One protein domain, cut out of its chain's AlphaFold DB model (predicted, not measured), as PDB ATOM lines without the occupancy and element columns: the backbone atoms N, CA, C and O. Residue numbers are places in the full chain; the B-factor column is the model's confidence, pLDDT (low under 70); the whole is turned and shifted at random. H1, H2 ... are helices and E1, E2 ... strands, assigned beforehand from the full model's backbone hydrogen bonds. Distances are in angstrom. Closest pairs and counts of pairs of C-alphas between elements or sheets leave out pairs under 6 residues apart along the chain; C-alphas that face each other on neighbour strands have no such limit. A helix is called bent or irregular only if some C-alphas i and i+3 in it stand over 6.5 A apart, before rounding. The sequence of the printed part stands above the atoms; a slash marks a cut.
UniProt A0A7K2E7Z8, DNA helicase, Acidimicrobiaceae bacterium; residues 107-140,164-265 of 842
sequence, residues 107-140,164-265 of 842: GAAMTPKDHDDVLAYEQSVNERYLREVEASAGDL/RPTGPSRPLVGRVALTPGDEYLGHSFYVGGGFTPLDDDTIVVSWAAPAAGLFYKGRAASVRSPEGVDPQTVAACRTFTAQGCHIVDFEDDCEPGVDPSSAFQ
ATOM      1  N   GLY A 107     171.911 154.446 164.990       51.69
ATOM      2  CA  GLY A 107     172.646 155.234 164.002       51.69
ATOM      3  C   GLY A 107     172.927 156.665 164.476       51.69
ATOM      4  O   GLY A 107     172.373 157.141 165.472       51.69
ATOM      5  N   ALA A 108     173.789 157.380 163.748       55.25
ATOM      6  CA  ALA A 108     173.979 158.809 163.984       55.25
ATOM      7  C   ALA A 108     172.650 159.556 163.767       55.25
ATOM      8  O   ALA A 108     171.936 159.293 162.802       55.25
ATOM      9  N   ALA A 109     172.312 160.482 164.666       57.16
ATOM     10  CA  ALA A 109     171.057 161.221 164.579       57.16
ATOM     11  C   ALA A 109     171.023 162.087 163.306       57.16
ATOM     12  O   ALA A 109     171.822 163.015 163.166       57.16
ATOM     13  N   MET A 110     170.088 161.780 162.400       71.44
ATOM     14  CA  MET A 110     169.807 162.576 161.200       71.44
ATOM     15  C   MET A 110     169.478 164.028 161.570       71.44
ATOM     16  O   MET A 110     168.924 164.290 162.644       71.44
ATOM     17  N   THR A 111     169.769 164.990 160.686       71.31
ATOM     18  CA  THR A 111     169.305 166.362 160.935       71.31
ATOM     19  C   THR A 111     167.781 166.438 160.764       71.31
ATOM     20  O   THR A 111     167.214 165.645 160.008       71.31
ATOM     21  N   PRO A 112     167.089 167.398 161.410       70.31
ATOM     22  CA  PRO A 112     165.640 167.546 161.255       70.31
ATOM     23  C   PRO A 112     165.198 167.710 159.795       70.31
ATOM     24  O   PRO A 112     164.149 167.208 159.417       70.31
ATOM     25  N   LYS A 113     166.024 168.349 158.952       66.12
ATOM     26  CA  LYS A 113     165.727 168.493 157.523       66.12
ATOM     27  C   LYS A 113     165.810 167.155 156.786       66.12
ATOM     28  O   LYS A 113     164.908 166.846 156.018       66.12
ATOM     29  N   ASP A 114     166.859 166.368 157.023       80.75
ATOM     30  CA  ASP A 114     167.012 165.062 156.367       80.75
ATOM     31  C   ASP A 114     165.904 164.096 156.813       80.75
ATOM     32  O   ASP A 114     165.433 163.280 156.026       80.75
ATOM     33  N   HIS A 115     165.459 164.212 158.069       86.12
ATOM     34  CA  HIS A 115     164.301 163.491 158.591       86.12
ATOM     35  C   HIS A 115     163.008 163.897 157.869       86.12
ATOM     36  O   HIS A 115     162.284 163.022 157.404       86.12
ATOM     37  N   ASP A 116     162.725 165.195 157.729       86.44
ATOM     38  CA  ASP A 116     161.510 165.676 157.061       86.44
ATOM     39  C   ASP A 116     161.501 165.343 155.555       86.44
ATOM     40  O   ASP A 116     160.478 164.895 155.032       86.44
ATOM     41  N   ASP A 117     162.645 165.472 154.868       87.62
ATOM     42  CA  ASP A 117     162.805 165.090 153.456       87.62
ATOM     43  C   ASP A 117     162.588 163.567 153.256       87.62
ATOM     44  O   ASP A 117     161.935 163.149 152.294       87.62
ATOM     45  N   VAL A 118     163.069 162.722 154.182       89.50
ATOM     46  CA  VAL A 118     162.814 161.268 154.166       89.50
ATOM     47  C   VAL A 118     161.363 160.936 154.524       89.50
ATOM     48  O   VAL A 118     160.749 160.116 153.841       89.50
ATOM     49  N   LEU A 119     160.775 161.577 155.535       91.38
ATOM     50  CA  LEU A 119     159.380 161.361 155.927       91.38
ATOM     51  C   LEU A 119     158.424 161.693 154.771       91.38
ATOM     52  O   LEU A 119     157.496 160.925 154.515       91.38
ATOM     53  N   ALA A 120     158.681 162.771 154.026       91.31
ATOM     54  CA  ALA A 120     157.919 163.126 152.829       91.31
ATOM     55  C   ALA A 120     158.046 162.071 151.709       91.31
ATOM     56  O   ALA A 120     157.054 161.736 151.052       91.31
ATOM     57  N   TYR A 121     159.238 161.491 151.511       92.00
ATOM     58  CA  TYR A 121     159.418 160.369 150.584       92.00
ATOM     59  C   TYR A 121     158.605 159.140 151.021       92.00
ATOM     60  O   TYR A 121     157.817 158.621 150.226       92.00
ATOM     61  N   GLU A 122     158.728 158.710 152.277       93.88
ATOM     62  CA  GLU A 122     158.042 157.521 152.809       93.88
ATOM     63  C   GLU A 122     156.505 157.701 152.815       93.88
ATOM     64  O   GLU A 122     155.758 156.780 152.466       93.88
ATOM     65  N   GLN A 123     156.014 158.918 153.086       94.62
ATOM     66  CA  GLN A 123     154.609 159.301 152.889       94.62
ATOM     67  C   GLN A 123     154.162 159.118 151.429       94.62
ATOM     68  O   GLN A 123     153.099 158.541 151.190       94.62
ATOM     69  N   SER A 124     154.973 159.528 150.446       93.62
ATOM     70  CA  SER A 124     154.641 159.367 149.021       93.62
ATOM     71  C   SER A 124     154.596 157.897 148.569       93.62
ATOM     72  O   SER A 124     153.769 157.532 147.729       93.62
ATOM     73  N   VAL A 125     155.432 157.022 149.148       92.81
ATOM     74  CA  VAL A 125     155.380 155.568 148.898       92.81
ATOM     75  C   VAL A 125     154.112 154.973 149.509       92.81
ATOM     76  O   VAL A 125     153.392 154.235 148.834       92.81
ATOM     77  N   ASN A 126     153.774 155.362 150.739       93.50
ATOM     78  CA  ASN A 126     152.530 154.974 151.404       93.50
ATOM     79  C   ASN A 126     151.282 155.426 150.615       93.50
ATOM     80  O   ASN A 126     150.353 154.643 150.440       93.50
ATOM     81  N   GLU A 127     151.270 156.633 150.043       92.62
ATOM     82  CA  GLU A 127     150.182 157.098 149.167       92.62
ATOM     83  C   GLU A 127     150.091 156.355 147.825       92.62
ATOM     84  O   GLU A 127     149.004 156.286 147.244       92.62
ATOM     85  N   ARG A 128     151.193 155.801 147.298       92.38
ATOM     86  CA  ARG A 128     151.145 154.883 146.142       92.38
ATOM     87  C   ARG A 128     150.573 153.525 146.547       92.38
ATOM     88  O   ARG A 128     149.640 153.049 145.907       92.38
ATOM     89  N   TYR A 129     151.064 152.961 147.649       90.88
ATOM     90  CA  TYR A 129     150.600 151.687 148.202       90.88
ATOM     91  C   TYR A 129     149.092 151.672 148.492       90.88
ATOM     92  O   TYR A 129     148.383 150.786 148.015       90.88
ATOM     93  N   LEU A 130     148.579 152.679 149.208       90.06
ATOM     94  CA  LEU A 130     147.154 152.778 149.541       90.06
ATOM     95  C   LEU A 130     146.272 152.839 148.283       90.06
ATOM     96  O   LEU A 130     145.244 152.168 148.228       90.06
ATOM     97  N   ARG A 131     146.695 153.580 147.248       88.75
ATOM     98  CA  ARG A 131     145.968 153.664 145.969       88.75
ATOM     99  C   ARG A 131     145.927 152.334 145.220       88.75
ATOM    100  O   ARG A 131     144.881 152.000 144.676       88.75
ATOM    101  N   GLU A 132     147.020 151.576 145.203       86.31
ATOM    102  CA  GLU A 132     147.066 150.272 144.526       86.31
ATOM    103  C   GLU A 132     146.235 149.206 145.269       86.31
ATOM    104  O   GLU A 132     145.515 148.421 144.644       86.31
ATOM    105  N   VAL A 133     146.245 149.238 146.608       82.06
ATOM    106  CA  VAL A 133     145.351 148.434 147.458       82.06
ATOM    107  C   VAL A 133     143.879 148.770 147.179       82.06
ATOM    108  O   VAL A 133     143.064 147.863 147.006       82.06
ATOM    109  N   GLU A 134     143.529 150.056 147.082       81.88
ATOM    110  CA  GLU A 134     142.163 150.512 146.789       81.88
ATOM    111  C   GLU A 134     141.711 150.203 145.357       81.88
ATOM    112  O   GLU A 134     140.562 149.799 145.158       81.88
ATOM    113  N   ALA A 135     142.599 150.329 144.366       79.69
ATOM    114  CA  ALA A 135     142.327 149.961 142.979       79.69
ATOM    115  C   ALA A 135     142.028 148.459 142.861       79.69
ATOM    116  O   ALA A 135     140.949 148.075 142.403       79.69
ATOM    117  N   SER A 136     142.922 147.622 143.395       71.25
ATOM    118  CA  SER A 136     142.774 146.163 143.406       71.25
ATOM    119  C   SER A 136     141.532 145.699 144.190       71.25
ATOM    120  O   SER A 136     140.820 144.793 143.754       71.25
ATOM    121  N   ALA A 137     141.192 146.355 145.308       66.69
ATOM    122  CA  ALA A 137     139.941 146.103 146.031       66.69
ATOM    123  C   ALA A 137     138.693 146.587 145.258       66.69
ATOM    124  O   ALA A 137     137.605 146.020 145.401       66.69
ATOM    125  N   GLY A 138     138.831 147.623 144.427       59.47
ATOM    126  CA  GLY A 138     137.793 148.125 143.527       59.47
ATOM    127  C   GLY A 138     137.488 147.175 142.367       59.47
ATOM    128  O   GLY A 138     136.317 146.944 142.070       59.47
ATOM    129  N   ASP A 139     138.510 146.578 141.753       58.97
ATOM    130  CA  ASP A 139     138.347 145.624 140.645       58.97
ATOM    131  C   ASP A 139     137.731 144.296 141.100       58.97
ATOM    132  O   ASP A 139     136.838 143.764 140.433       58.97
ATOM    133  N   LEU A 140     138.086 143.830 142.304       54.88
ATOM    134  CA  LEU A 140     137.411 142.714 142.973       54.88
ATOM    135  C   LEU A 140     135.908 142.976 143.171       54.88
ATOM    136  O   LEU A 140     135.089 142.090 142.925       54.88
ATOM    137  N   ARG A 164     144.846 138.912 146.647       44.41
ATOM    138  CA  ARG A 164     143.638 139.721 146.877       44.41
ATOM    139  C   ARG A 164     143.795 140.638 148.103       44.41
ATOM    140  O   ARG A 164     143.870 140.104 149.211       44.41
ATOM    141  N   PRO A 165     143.740 141.979 147.972       42.31
ATOM    142  CA  PRO A 165     143.570 142.852 149.125       42.31
ATOM    143  C   PRO A 165     142.100 142.822 149.561       42.31
ATOM    144  O   PRO A 165     141.209 143.288 148.853       42.31
ATOM    145  N   THR A 166     141.833 142.238 150.728       44.94
ATOM    146  CA  THR A 166     140.469 142.016 151.247       44.94
ATOM    147  C   THR A 166     139.957 143.120 152.174       44.94
ATOM    148  O   THR A 166     138.789 143.088 152.563       44.94
ATOM    149  N   GLY A 167     140.804 144.088 152.537       48.41
ATOM    150  CA  GLY A 167     140.582 144.953 153.697       48.41
ATOM    151  C   GLY A 167     140.600 146.460 153.444       48.41
ATOM    152  O   GLY A 167     140.863 146.905 152.328       48.41
ATOM    153  N   PRO A 168     140.317 147.266 154.487       52.41
ATOM    154  CA  PRO A 168     140.515 148.709 154.445       52.41
ATOM    155  C   PRO A 168     142.005 149.037 154.289       52.41
ATOM    156  O   PRO A 168     142.864 148.306 154.780       52.41
ATOM    157  N   SER A 169     142.295 150.162 153.644       65.94
ATOM    158  CA  SER A 169     143.635 150.647 153.308       65.94
ATOM    159  C   SER A 169     144.476 150.887 154.574       65.94
ATOM    160  O   SER A 169     144.336 151.899 155.265       65.94
ATOM    161  N   ARG A 170     145.329 149.917 154.920       80.81
ATOM    162  CA  ARG A 170     146.253 149.972 156.068       80.81
ATOM    163  C   ARG A 170     147.521 150.734 155.651       80.81
ATOM    164  O   ARG A 170     147.997 150.473 154.550       80.81
ATOM    165  N   PRO A 171     148.085 151.638 156.474       88.69
ATOM    166  CA  PRO A 171     149.376 152.258 156.173       88.69
ATOM    167  C   PRO A 171     150.510 151.222 156.191       88.69
ATOM    168  O   PRO A 171     150.356 150.123 156.738       88.69
ATOM    169  N   LEU A 172     151.662 151.585 155.627       93.19
ATOM    170  CA  LEU A 172     152.886 150.787 155.752       93.19
ATOM    171  C   LEU A 172     153.328 150.702 157.224       93.19
ATOM    172  O   LEU A 172     153.177 151.644 158.002       93.19
ATOM    173  N   VAL A 173     153.868 149.543 157.601       92.75
ATOM    174  CA  VAL A 173     154.274 149.182 158.971       92.75
ATOM    175  C   VAL A 173     155.760 149.470 159.199       92.75
ATOM    176  O   VAL A 173     156.158 149.926 160.272       92.75
ATOM    177  N   GLY A 174     156.574 149.227 158.172       94.31
ATOM    178  CA  GLY A 174     158.011 149.470 158.183       94.31
ATOM    179  C   GLY A 174     158.664 149.154 156.837       94.31
ATOM    180  O   GLY A 174     157.979 148.831 155.862       94.31
ATOM    181  N   ARG A 175     159.992 149.225 156.799       94.19
ATOM    182  CA  ARG A 175     160.849 148.931 155.641       94.19
ATOM    183  C   ARG A 175     162.140 148.258 156.115       94.19
ATOM    184  O   ARG A 175     162.645 148.583 157.185       94.19
ATOM    185  N   VAL A 176     162.680 147.330 155.331       91.56
ATOM    186  CA  VAL A 176     163.923 146.595 155.629       91.56
ATOM    187  C   VAL A 176     164.939 146.871 154.530       91.56
ATOM    188  O   VAL A 176     164.580 146.821 153.357       91.56
ATOM    189  N   ALA A 177     166.189 147.148 154.899       91.31
ATOM    190  CA  ALA A 177     167.327 147.268 153.989       91.31
ATOM    191  C   ALA A 177     168.196 146.002 154.022       91.31
ATOM    192  O   ALA A 177     168.495 145.485 155.103       91.31
ATOM    193  N   LEU A 178     168.617 145.534 152.844       87.62
ATOM    194  CA  LEU A 178     169.394 144.310 152.635       87.62
ATOM    195  C   LEU A 178     170.743 144.623 151.962       87.62
ATOM    196  O   LEU A 178     170.813 145.312 150.941       87.62
ATOM    197  N   THR A 179     171.838 144.132 152.543       86.44
ATOM    198  CA  THR A 179     173.214 144.264 152.041       86.44
ATOM    199  C   THR A 179     173.991 142.949 152.240       86.44
ATOM    200  O   THR A 179     174.302 142.600 153.380       86.44
ATOM    201  N   PRO A 180     174.361 142.225 151.160       85.44
ATOM    202  CA  PRO A 180     173.925 142.435 149.774       85.44
ATOM    203  C   PRO A 180     172.395 142.378 149.626       85.44
ATOM    204  O   PRO A 180     171.703 141.842 150.487       85.44
ATOM    205  N   GLY A 181     171.883 142.957 148.539       80.06
ATOM    206  CA  GLY A 181     170.468 142.841 148.189       80.06
ATOM    207  C   GLY A 181     170.095 141.407 147.812       80.06
ATOM    208  O   GLY A 181     170.952 140.630 147.387       80.06
ATOM    209  N   ASP A 182     168.818 141.079 147.965       82.81
ATOM    210  CA  ASP A 182     168.237 139.804 147.549       82.81
ATOM    211  C   ASP A 182     167.853 139.808 146.057       82.81
ATOM    212  O   ASP A 182     167.608 140.868 145.478       82.81
ATOM    213  N   GLU A 183     167.769 138.630 145.430       76.62
ATOM    214  CA  GLU A 183     167.386 138.494 144.013       76.62
ATOM    215  C   GLU A 183     165.913 138.868 143.761       76.62
ATOM    216  O   GLU A 183     165.593 139.410 142.703       76.62
ATOM    217  N   TYR A 184     165.022 138.625 144.730       74.50
ATOM    218  CA  TYR A 184     163.588 138.898 144.613       74.50
ATOM    219  C   TYR A 184     163.161 140.161 145.374       74.50
ATOM    220  O   TYR A 184     162.453 141.000 144.822       74.50
ATOM    221  N   LEU A 185     163.602 140.330 146.624       77.81
ATOM    222  CA  LEU A 185     163.264 141.488 147.468       77.81
ATOM    223  C   LEU A 185     164.165 142.716 147.222       77.81
ATOM    224  O   LEU A 185     163.917 143.789 147.782       77.81
ATOM    225  N   GLY A 186     165.207 142.574 146.399       82.88
ATOM    226  CA  GLY A 186     166.136 143.646 146.055       82.88
ATOM    227  C   GLY A 186     166.931 144.169 147.256       82.88
ATOM    228  O   GLY A 186     167.196 143.469 148.231       82.88
ATOM    229  N   HIS A 187     167.324 145.443 147.191       86.56
ATOM    230  CA  HIS A 187     168.072 146.108 148.267       86.56
ATOM    231  C   HIS A 187     167.196 146.617 149.420       86.56
ATOM    232  O   HIS A 187     167.713 146.873 150.505       86.56
ATOM    233  N   SER A 188     165.884 146.784 149.221       89.69
ATOM    234  CA  SER A 188     164.968 147.094 150.322       89.69
ATOM    235  C   SER A 188     163.518 146.787 149.972       89.69
ATOM    236  O   SER A 188     163.055 147.217 148.914       89.69
ATOM    237  N   PHE A 189     162.782 146.189 150.905       89.94
ATOM    238  CA  PHE A 189     161.347 145.922 150.782       89.94
ATOM    239  C   PHE A 189     160.556 146.562 151.929       89.94
ATOM    240  O   PHE A 189     161.103 146.897 152.983       89.94
ATOM    241  N   TYR A 190     159.252 146.728 151.729       93.62
ATOM    242  CA  TYR A 190     158.327 147.310 152.702       93.62
ATOM    243  C   TYR A 190     157.458 146.243 153.358       93.62
ATOM    244  O   TYR A 190     157.141 145.231 152.740       93.62
ATOM    245  N   VAL A 191     157.005 146.486 154.585       90.81
ATOM    246  CA  VAL A 191     156.035 145.638 155.291       90.81
ATOM    247  C   VAL A 191     154.697 146.369 155.372       90.81
ATOM    248  O   VAL A 191     154.635 147.510 155.827       90.81
ATOM    249  N   GLY A 192     153.616 145.714 154.948       88.50
ATOM    250  CA  GLY A 192     152.268 146.282 154.891       88.50
ATOM    251  C   GLY A 192     151.165 145.291 155.272       88.50
ATOM    252  O   GLY A 192     151.411 144.192 155.774       88.50
ATOM    253  N   GLY A 193     149.914 145.682 155.026       80.19
ATOM    254  CA  GLY A 193     148.715 144.882 155.311       80.19
ATOM    255  C   GLY A 193     148.467 143.699 154.364       80.19
ATOM    256  O   GLY A 193     147.492 142.977 154.554       80.19
ATOM    257  N   GLY A 194     149.312 143.517 153.347       77.81
ATOM    258  CA  GLY A 194     149.217 142.494 152.306       77.81
ATOM    259  C   GLY A 194     150.345 142.668 151.283       77.81
ATOM    260  O   GLY A 194     151.005 143.707 151.285       77.81
ATOM    261  N   PHE A 195     150.579 141.667 150.429       81.62
ATOM    262  CA  PHE A 195     151.562 141.781 149.345       81.62
ATOM    263  C   PHE A 195     151.061 142.744 148.259       81.62
ATOM    264  O   PHE A 195     149.909 142.648 147.829       81.62
ATOM    265  N   THR A 196     151.902 143.673 147.811       82.75
ATOM    266  CA  THR A 196     151.573 144.645 146.757       82.75
ATOM    267  C   THR A 196     152.859 145.136 146.074       82.75
ATOM    268  O   THR A 196     153.665 145.797 146.729       82.75
ATOM    269  N   PRO A 197     153.078 144.840 144.781       81.25
ATOM    270  CA  PRO A 197     154.152 145.450 144.003       81.25
ATOM    271  C   PRO A 197     153.740 146.858 143.542       81.25
ATOM    272  O   PRO A 197     152.566 147.094 143.260       81.25
ATOM    273  N   LEU A 198     154.700 147.781 143.448       84.75
ATOM    274  CA  LEU A 198     154.508 149.144 142.931       84.75
ATOM    275  C   LEU A 198     155.324 149.365 141.642       84.75
ATOM    276  O   LEU A 198     156.257 148.620 141.361       84.75
ATOM    277  N   ASP A 199     155.001 150.426 140.897       76.25
ATOM    278  CA  ASP A 199     155.491 150.711 139.528       76.25
ATOM    279  C   ASP A 199     157.018 150.911 139.354       76.25
ATOM    280  O   ASP A 199     157.479 151.167 138.245       76.25
ATOM    281  N   ASP A 200     157.799 150.879 140.435       77.62
ATOM    282  CA  ASP A 200     159.231 151.211 140.466       77.62
ATOM    283  C   ASP A 200     160.068 150.148 141.200       77.62
ATOM    284  O   ASP A 200     160.920 150.477 142.029       77.62
ATOM    285  N   ASP A 201     159.753 148.876 140.933       73.25
ATOM    286  CA  ASP A 201     160.332 147.658 141.532       73.25
ATOM    287  C   ASP A 201     160.234 147.592 143.072       73.25
ATOM    288  O   ASP A 201     160.839 146.748 143.733       73.25
ATOM    289  N   THR A 202     159.433 148.476 143.673       83.69
ATOM    290  CA  THR A 202     159.216 148.522 145.119       83.69
ATOM    291  C   THR A 202     158.211 147.451 145.534       83.69
ATOM    292  O   THR A 202     157.023 147.546 145.216       83.69
ATOM    293  N   ILE A 203     158.663 146.455 146.298       84.44
ATOM    294  CA  ILE A 203     157.809 145.390 146.836       84.44
ATOM    295  C   ILE A 203     157.339 145.743 148.251       84.44
ATOM    296  O   ILE A 203     158.147 146.005 149.146       84.44
ATOM    297  N   VAL A 204     156.024 145.679 148.472       87.31
ATOM    298  CA  VAL A 204     155.415 145.581 149.804       87.31
ATOM    299  C   VAL A 204     155.073 144.115 150.073       87.31
ATOM    300  O   VAL A 204     154.352 143.499 149.290       87.31
ATOM    301  N   VAL A 205     155.550 143.552 151.182       83.88
ATOM    302  CA  VAL A 205     155.182 142.211 151.664       83.88
ATOM    303  C   VAL A 205     154.115 142.299 152.757       83.88
ATOM    304  O   VAL A 205     154.039 143.271 153.512       83.88
ATOM    305  N   SER A 206     153.298 141.251 152.887       84.06
ATOM    306  CA  SER A 206     152.387 141.104 154.029       84.06
ATOM    307  C   SER A 206     153.175 140.991 155.337       84.06
ATOM    308  O   SER A 206     154.154 140.252 155.392       84.06
ATOM    309  N   TRP A 207     152.712 141.610 156.427       86.25
ATOM    310  CA  TRP A 207     153.279 141.381 157.768       86.25
ATOM    311  C   TRP A 207     153.165 139.920 158.255       86.25
ATOM    312  O   TRP A 207     153.854 139.530 159.202       86.25
ATOM    313  N   ALA A 208     152.327 139.113 157.593       82.00
ATOM    314  CA  ALA A 208     152.208 137.667 157.783       82.00
ATOM    315  C   ALA A 208     153.201 136.835 156.950       82.00
ATOM    316  O   ALA A 208     153.362 135.644 157.217       82.00
ATOM    317  N   ALA A 209     153.829 137.423 155.928       77.88
ATOM    318  CA  ALA A 209     154.781 136.714 155.082       77.88
ATOM    319  C   ALA A 209     156.050 136.385 155.890       77.88
ATOM    320  O   ALA A 209     156.513 137.240 156.650       77.88
ATOM    321  N   PRO A 210     156.671 135.205 155.713       76.44
ATOM    322  CA  PRO A 210     157.887 134.851 156.446       76.44
ATOM    323  C   PRO A 210     159.033 135.870 156.302       76.44
ATOM    324  O   PRO A 210     159.748 136.111 157.273       76.44
ATOM    325  N   ALA A 211     159.160 136.531 155.142       79.19
ATOM    326  CA  ALA A 211     160.123 137.612 154.907       79.19
ATOM    327  C   ALA A 211     159.932 138.824 155.844       79.19
ATOM    328  O   ALA A 211     160.911 139.437 156.266       79.19
ATOM    329  N   ALA A 212     158.700 139.133 156.274       84.75
ATOM    330  CA  ALA A 212     158.459 140.170 157.284       84.75
ATOM    331  C   ALA A 212     159.083 139.816 158.648       84.75
ATOM    332  O   ALA A 212     159.349 140.707 159.454       84.75
ATOM    333  N   GLY A 213     159.408 138.542 158.898       84.31
ATOM    334  CA  GLY A 213     160.185 138.121 160.061       84.31
ATOM    335  C   GLY A 213     161.556 138.799 160.172       84.31
ATOM    336  O   GLY A 213     162.043 138.948 161.291       84.31
ATOM    337  N   LEU A 214     162.133 139.270 159.060       87.12
ATOM    338  CA  LEU A 214     163.366 140.065 159.041       87.12
ATOM    339  C   LEU A 214     163.158 141.447 159.676       87.12
ATOM    340  O   LEU A 214     163.948 141.839 160.527       87.12
ATOM    341  N   PHE A 215     162.051 142.135 159.367       90.19
ATOM    342  CA  PHE A 215     161.669 143.377 160.055       90.19
ATOM    343  C   PHE A 215     161.491 143.136 161.558       90.19
ATOM    344  O   PHE A 215     162.003 143.881 162.390       90.19
ATOM    345  N   TYR A 216     160.797 142.056 161.931       88.50
ATOM    346  CA  TYR A 216     160.464 141.813 163.331       88.50
ATOM    347  C   TYR A 216     161.610 141.259 164.192       88.50
ATOM    348  O   TYR A 216     161.538 141.398 165.416       88.50
ATOM    349  N   LYS A 217     162.643 140.639 163.609       84.00
ATOM    350  CA  LYS A 217     163.717 139.948 164.355       84.00
ATOM    351  C   LYS A 217     165.145 140.361 163.962       84.00
ATOM    352  O   LYS A 217     166.080 139.939 164.637       84.00
ATOM    353  N   GLY A 218     165.337 141.136 162.894       83.12
ATOM    354  CA  GLY A 218     166.665 141.449 162.355       83.12
ATOM    355  C   GLY A 218     167.481 140.191 162.042       83.12
ATOM    356  O   GLY A 218     166.930 139.151 161.667       83.12
ATOM    357  N   ARG A 219     168.796 140.249 162.290       77.25
ATOM    358  CA  ARG A 219     169.708 139.096 162.154       77.25
ATOM    359  C   ARG A 219     169.385 137.924 163.088       77.25
ATOM    360  O   ARG A 219     169.826 136.809 162.821       77.25
ATOM    361  N   ALA A 220     168.582 138.135 164.137       67.94
ATOM    362  CA  ALA A 220     168.084 137.077 165.022       67.94
ATOM    363  C   ALA A 220     166.857 136.323 164.454       67.94
ATOM    364  O   ALA A 220     166.251 135.496 165.142       67.94
ATOM    365  N   ALA A 221     166.467 136.565 163.196       63.94
ATOM    366  CA  ALA A 221     165.517 135.704 162.502       63.94
ATOM    367  C   ALA A 221     166.102 134.289 162.330       63.94
ATOM    368  O   ALA A 221     167.013 134.063 161.547       63.94
ATOM    369  N   SER A 222     165.537 133.295 163.016       53.50
ATOM    370  CA  SER A 222     165.964 131.885 162.944       53.50
ATOM    371  C   SER A 222     165.580 131.160 161.640       53.50
ATOM    372  O   SER A 222     165.543 129.932 161.597       53.50
ATOM    373  N   VAL A 223     165.190 131.904 160.604       49.50
ATOM    374  CA  VAL A 223     164.515 131.415 159.398       49.50
ATOM    375  C   VAL A 223     165.105 132.154 158.201       49.50
ATOM    376  O   VAL A 223     164.912 133.362 158.083       49.50
ATOM    377  N   ARG A 224     165.790 131.428 157.306       52.62
ATOM    378  CA  ARG A 224     165.947 131.880 155.914       52.62
ATOM    379  C   ARG A 224     164.551 132.031 155.329       52.62
ATOM    380  O   ARG A 224     163.723 131.145 155.557       52.62
ATOM    381  N   SER A 225     164.276 133.116 154.614       48.66
ATOM    382  CA  SER A 225     162.955 133.265 153.995       48.66
ATOM    383  C   SER A 225     162.697 132.131 152.978       48.66
ATOM    384  O   SER A 225     163.640 131.448 152.571       48.66
ATOM    385  N   PRO A 226     161.445 131.902 152.549       42.72
ATOM    386  CA  PRO A 226     161.140 130.949 151.487       42.72
ATOM    387  C   PRO A 226     161.859 131.262 150.166       42.72
ATOM    388  O   PRO A 226     162.213 130.335 149.443       42.72
ATOM    389  N   GLU A 227     162.137 132.540 149.883       49.62
ATOM    390  CA  GLU A 227     162.987 132.978 148.765       49.62
ATOM    391  C   GLU A 227     164.486 132.671 148.986       49.62
ATOM    392  O   GLU A 227     165.262 132.649 148.039       49.62
ATOM    393  N   GLY A 228     164.893 132.382 150.227       54.47
ATOM    394  CA  GLY A 228     166.256 132.012 150.615       54.47
ATOM    395  C   GLY A 228     167.026 133.087 151.386       54.47
ATOM    396  O   GLY A 228     168.148 132.799 151.819       54.47
ATOM    397  N   VAL A 229     166.428 134.271 151.595       64.56
ATOM    398  CA  VAL A 229     167.072 135.467 152.171       64.56
ATOM    399  C   VAL A 229     167.772 135.119 153.480       64.56
ATOM    400  O   VAL A 229     167.143 134.639 154.429       64.56
ATOM    401  N   ASP A 230     169.079 135.365 153.533       74.31
ATOM    402  CA  ASP A 230     169.884 135.147 154.729       74.31
ATOM    403  C   ASP A 230     169.658 136.307 155.720       74.31
ATOM    404  O   ASP A 230     169.905 137.459 155.351       74.31
ATOM    405  N   PRO A 231     169.229 136.048 156.971       78.44
ATOM    406  CA  PRO A 231     169.057 137.072 158.000       78.44
ATOM    407  C   PRO A 231     170.262 137.998 158.181       78.44
ATOM    408  O   PRO A 231     170.073 139.167 158.506       78.44
ATOM    409  N   GLN A 232     171.487 137.519 157.927       80.25
ATOM    410  CA  GLN A 232     172.707 138.331 158.022       80.25
ATOM    411  C   GLN A 232     172.768 139.476 156.992       80.25
ATOM    412  O   GLN A 232     173.528 140.425 157.183       80.25
ATOM    413  N   THR A 233     171.958 139.435 155.929       82.81
ATOM    414  CA  THR A 233     171.853 140.538 154.956       82.81
ATOM    415  C   THR A 233     171.125 141.762 155.505       82.81
ATOM    416  O   THR A 233     171.300 142.845 154.953       82.81
ATOM    417  N   VAL A 234     170.336 141.646 156.582       87.94
ATOM    418  CA  VAL A 234     169.654 142.811 157.164       87.94
ATOM    419  C   VAL A 234     170.700 143.829 157.624       87.94
ATOM    420  O   VAL A 234     171.607 143.490 158.383       87.94
ATOM    421  N   ALA A 235     170.568 145.059 157.123       88.50
ATOM    422  CA  ALA A 235     171.456 146.191 157.404       88.50
ATOM    423  C   ALA A 235     170.758 147.303 158.206       88.50
ATOM    424  O   ALA A 235     171.404 147.977 159.011       88.50
ATOM    425  N   ALA A 236     169.449 147.489 157.999       89.62
ATOM    426  CA  ALA A 236     168.614 148.399 158.781       89.62
ATOM    427  C   ALA A 236     167.124 148.022 158.710       89.62
ATOM    428  O   ALA A 236     166.656 147.463 157.713       89.62
ATOM    429  N   CYS A 237     166.367 148.380 159.747       92.12
ATOM    430  CA  CYS A 237     164.912 148.285 159.834       92.12
ATOM    431  C   CYS A 237     164.324 149.658 160.192       92.12
ATOM    432  O   CYS A 237     164.591 150.190 161.265       92.12
ATOM    433  N   ARG A 238     163.495 150.212 159.305       93.62
ATOM    434  CA  ARG A 238     162.753 151.462 159.503       93.62
ATOM    435  C   ARG A 238     161.345 151.139 159.975       93.62
ATOM    436  O   ARG A 238     160.605 150.450 159.274       93.62
ATOM    437  N   THR A 239     160.964 151.633 161.142       94.50
ATOM    438  CA  THR A 239     159.644 151.432 161.755       94.50
ATOM    439  C   THR A 239     158.801 152.693 161.595       94.50
ATOM    440  O   THR A 239     159.279 153.786 161.890       94.50
ATOM    441  N   PHE A 240     157.545 152.565 161.151       93.19
ATOM    442  CA  PHE A 240     156.649 153.710 160.942       93.19
ATOM    443  C   PHE A 240     155.633 153.884 162.077       93.19
ATOM    444  O   PHE A 240     155.044 152.920 162.567       93.19
ATOM    445  N   THR A 241     155.343 155.138 162.428       90.50
ATOM    446  CA  THR A 241     154.137 155.517 163.181       90.50
ATOM    447  C   THR A 241     153.151 156.204 162.247       90.50
ATOM    448  O   THR A 241     153.524 157.088 161.476       90.50
ATOM    449  N   ALA A 242     151.874 155.824 162.332       86.56
ATOM    450  CA  ALA A 242     150.819 156.344 161.471       86.56
ATOM    451  C   ALA A 242     149.599 156.848 162.256       86.56
ATOM    452  O   ALA A 242     149.182 156.252 163.253       86.56
ATOM    453  N   GLN A 243     148.986 157.925 161.761       83.62
ATOM    454  CA  GLN A 243     147.711 158.452 162.236       83.62
ATOM    455  C   GLN A 243     146.635 158.210 161.167       83.62
ATOM    456  O   GLN A 243     146.583 158.877 160.134       83.62
ATOM    457  N   GLY A 244     145.765 157.226 161.412       81.81
ATOM    458  CA  GLY A 244     144.849 156.733 160.382       81.81
ATOM    459  C   GLY A 244     145.634 156.007 159.288       81.81
ATOM    460  O   GLY A 244     146.272 154.999 159.573       81.81
ATOM    461  N   CYS A 245     145.599 156.533 158.063       85.31
ATOM    462  CA  CYS A 245     146.325 155.986 156.911       85.31
ATOM    463  C   CYS A 245     147.602 156.779 156.562       85.31
ATOM    464  O   CYS A 245     148.308 156.406 155.631       85.31
ATOM    465  N   HIS A 246     147.920 157.860 157.283       87.50
ATOM    466  CA  HIS A 246     149.094 158.699 157.012       87.50
ATOM    467  C   HIS A 246     150.246 158.344 157.954       87.50
ATOM    468  O   HIS A 246     150.049 158.328 159.169       87.50
ATOM    469  N   ILE A 247     151.445 158.108 157.415       91.81
ATOM    470  CA  ILE A 247     152.683 158.030 158.208       91.81
ATOM    471  C   ILE A 247     153.002 159.434 158.736       91.81
ATOM    472  O   ILE A 247     152.926 160.406 157.987       91.81
ATOM    473  N   VAL A 248     153.337 159.544 160.021       92.06
ATOM    474  CA  VAL A 248     153.595 160.827 160.706       92.06
ATOM    475  C   VAL A 248     154.979 160.916 161.351       92.06
ATOM    476  O   VAL A 248     155.400 162.017 161.687       92.06
ATOM    477  N   ASP A 249     155.665 159.787 161.547       92.00
ATOM    478  CA  ASP A 249     156.964 159.699 162.228       92.00
ATOM    479  C   ASP A 249     157.638 158.343 161.900       92.00
ATOM    480  O   ASP A 249     156.930 157.375 161.589       92.00
ATOM    481  N   PHE A 250     158.972 158.246 161.970       92.25
ATOM    482  CA  PHE A 250     159.721 156.998 161.736       92.25
ATOM    483  C   PHE A 250     160.974 156.849 162.623       92.25
ATOM    484  O   PHE A 250     161.503 157.815 163.166       92.25
ATOM    485  N   GLU A 251     161.465 155.622 162.793       91.06
ATOM    486  CA  GLU A 251     162.694 155.324 163.542       91.06
ATOM    487  C   GLU A 251     163.475 154.189 162.874       91.06
ATOM    488  O   GLU A 251     162.874 153.199 162.458       91.06
ATOM    489  N   ASP A 252     164.798 154.346 162.785       89.88
ATOM    490  CA  ASP A 252     165.699 153.422 162.092       89.88
ATOM    491  C   ASP A 252     166.608 152.681 163.084       89.88
ATOM    492  O   ASP A 252     167.526 153.266 163.666       89.88
ATOM    493  N   ASP A 253     166.400 151.373 163.216       86.88
ATOM    494  CA  ASP A 253     167.319 150.454 163.888       86.88
ATOM    495  C   ASP A 253     168.340 149.951 162.847       86.88
ATOM    496  O   ASP A 253     167.946 149.381 161.829       86.88
ATOM    497  N   CYS A 254     169.643 150.186 163.044       83.94
ATOM    498  CA  CYS A 254     170.687 149.913 162.038       83.94
ATOM    499  C   CYS A 254     171.789 149.000 162.580       83.94
ATOM    500  O   CYS A 254     172.066 148.992 163.772       83.94
ATOM    501  N   GLU A 255     172.465 148.240 161.724       79.12
ATOM    502  CA  GLU A 255     173.627 147.447 162.150       79.12
ATOM    503  C   GLU A 255     174.792 148.353 162.616       79.12
ATOM    504  O   GLU A 255     174.947 149.475 162.119       79.12
ATOM    505  N   PRO A 256     175.661 147.902 163.542       72.94
ATOM    506  CA  PRO A 256     176.810 148.684 163.999       72.94
ATOM    507  C   PRO A 256     177.718 149.146 162.850       72.94
ATOM    508  O   PRO A 256     178.332 148.340 162.154       72.94
ATOM    509  N   GLY A 257     177.837 150.465 162.683       70.06
ATOM    510  CA  GLY A 257     178.634 151.082 161.616       70.06
ATOM    511  C   GLY A 257     177.895 151.290 160.288       70.06
ATOM    512  O   GLY A 257     178.492 151.837 159.364       70.06
ATOM    513  N   VAL A 258     176.614 150.917 160.188       76.50
ATOM    514  CA  VAL A 258     175.746 151.285 159.061       76.50
ATOM    515  C   VAL A 258     175.138 152.669 159.303       76.50
ATOM    516  O   VAL A 258     174.585 152.951 160.365       76.50
ATOM    517  N   ASP A 259     175.235 153.543 158.300       72.12
ATOM    518  CA  ASP A 259     174.563 154.845 158.280       72.12
ATOM    519  C   ASP A 259     173.119 154.666 157.759       72.12
ATOM    520  O   ASP A 259     172.966 154.260 156.599       72.12
ATOM    521  N   PRO A 260     172.067 154.991 158.544       66.12
ATOM    522  CA  PRO A 260     170.668 154.870 158.118       66.12
ATOM    523  C   PRO A 260     170.373 155.584 156.794       66.12
ATOM    524  O   PRO A 260     169.600 155.091 155.967       66.12
ATOM    525  N   SER A 261     171.019 156.732 156.562       67.88
ATOM    526  CA  SER A 261     170.825 157.530 155.354       67.88
ATOM    527  C   SER A 261     171.332 156.808 154.106       67.88
ATOM    528  O   SER A 261     170.750 156.977 153.037       67.88
ATOM    529  N   SER A 262     172.364 155.967 154.243       70.31
ATOM    530  CA  SER A 262     172.919 155.115 153.184       70.31
ATOM    531  C   SER A 262     172.140 153.811 152.993       70.31
ATOM    532  O   SER A 262     171.900 153.410 151.854       70.31
ATOM    533  N   ALA A 263     171.678 153.187 154.081       77.94
ATOM    534  CA  ALA A 263     171.050 151.864 154.058       77.94
ATOM    535  C   ALA A 263     169.763 151.812 153.220       77.94
ATOM    536  O   ALA A 263     169.475 150.810 152.569       77.94
ATOM    537  N   PHE A 264     168.994 152.903 153.218       82.44
ATOM    538  CA  PHE A 264     167.721 153.011 152.502       82.44
ATOM    539  C   PHE A 264     167.820 153.734 151.144       82.44
ATOM    540  O   PHE A 264     166.789 153.938 150.489       82.44
ATOM    541  N   GLN A 265     169.022 154.104 150.688       69.56
ATOM    542  CA  GLN A 265     169.225 154.612 149.327       69.56
ATOM    543  C   GLN A 265     169.099 153.482 148.297       69.56
ATOM    544  O   GLN A 265     169.541 152.356 148.519       69.56
TER     545      GLN A 265
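Overview. This is residues 107 to 140 and 164 to 265 of the 842 residues of the protein "DNA helicase" of Acidimicrobiaceae bacterium (UniProt A0A7K2E7Z8). A strongly twisted sheet of five strands has the long helix H1 running slantwise over one face, chiefly over the edge strand E5. The small helix H3 is on that same face and the short H2 covers part of the opposite face, giving three layers, helices on both faces of a sheet. The printed part has 136 residues with three named helices and five named strands, in the order H1 E1 E2 E3 H2 E4 E5 H3. The sheet is mixed, in the order E3 E2 E1 E4 E5, and the class is mixed, helices and strands. The whole is compact, with a radius of gyration of the C-alphas of 14.5 A and spans of 45 by 38 by 23 A.

Arrangement. E1, residues 174 to 182, and E2, residues 186 to 192, form an antiparallel hairpin, with N 176 and O 189 2.9 A apart, within hydrogen-bond range. E3, residues 203 to 206, is an edge strand parallel to E2, with N 190 and O 203 at 2.9 A. E4, residues 234 to 243, is antiparallel to E1, with N 175 and O 238 at 2.8 A. E4 forms an antiparallel hairpin with E5, residues 246 to 254, the other edge strand, with N 239 and O 251 at 2.8 A. H1, residues 112 to 140, is on the sheet at a height of 5.6 A, and its closest C-alphas to E5 are those of Gln 123 and Ile 247, 5.8 A. It runs only just slantwise to E5, at 57 degrees on the local plane. H2, residues 212 to 220, is on the opposite face at a height of 8.5 A, and its closest C-alphas to E4 are those of Phe 215 and Cys 237, 5.9 A. H2 is irregular: C-alphas 216 and 219 are 9.7 A apart. E3, H2 and E4 form a split strand-helix-strand unit, two strands running the same way with E2 and E1 between them, and its crossover is right-handed. H3, residues 260 to 263, is on the same face as H1 at a height of 8.0 A, and its closest C-alphas to E1 are those of Ala 263 and Ala 177, 5.9 A. H1, H2 and H3 are apart from one another. O i to N i+4 pairs are within hydrogen-bond range in 24 of 25 cases in H1 and 3 of 5 in H2; H3 is too short for such a pair.

Along the chain. E4 measures 27.4 A from first to last C-alpha and E5 23.8 A, with a bend of 56 degrees at residue 249. E1 measures 17.6 A and bends by 107 degrees at residue 179. H1 measures 41.8 A, from C-alpha 112 at (165.640, 167.546, 161.255) to C-alpha 140 at (137.411, 142.714, 142.973). H3 ends with C-alpha 263 at (171.050, 151.864, 154.058).

Size, cuts and confidence. The two C-alphas farthest apart are those of Leu 140 and Gly 257, 46.0 A. Residues 141 to 163 are not printed, and C-alphas 140 and 164 are 7.9 A apart across the cut. The link from H2 to E4 is long, with 13 residues. The mean pLDDT of the printed part is 79.2, and 27 residues are under 70, among them 137 to 140, 164 to 169 and 220 to 229.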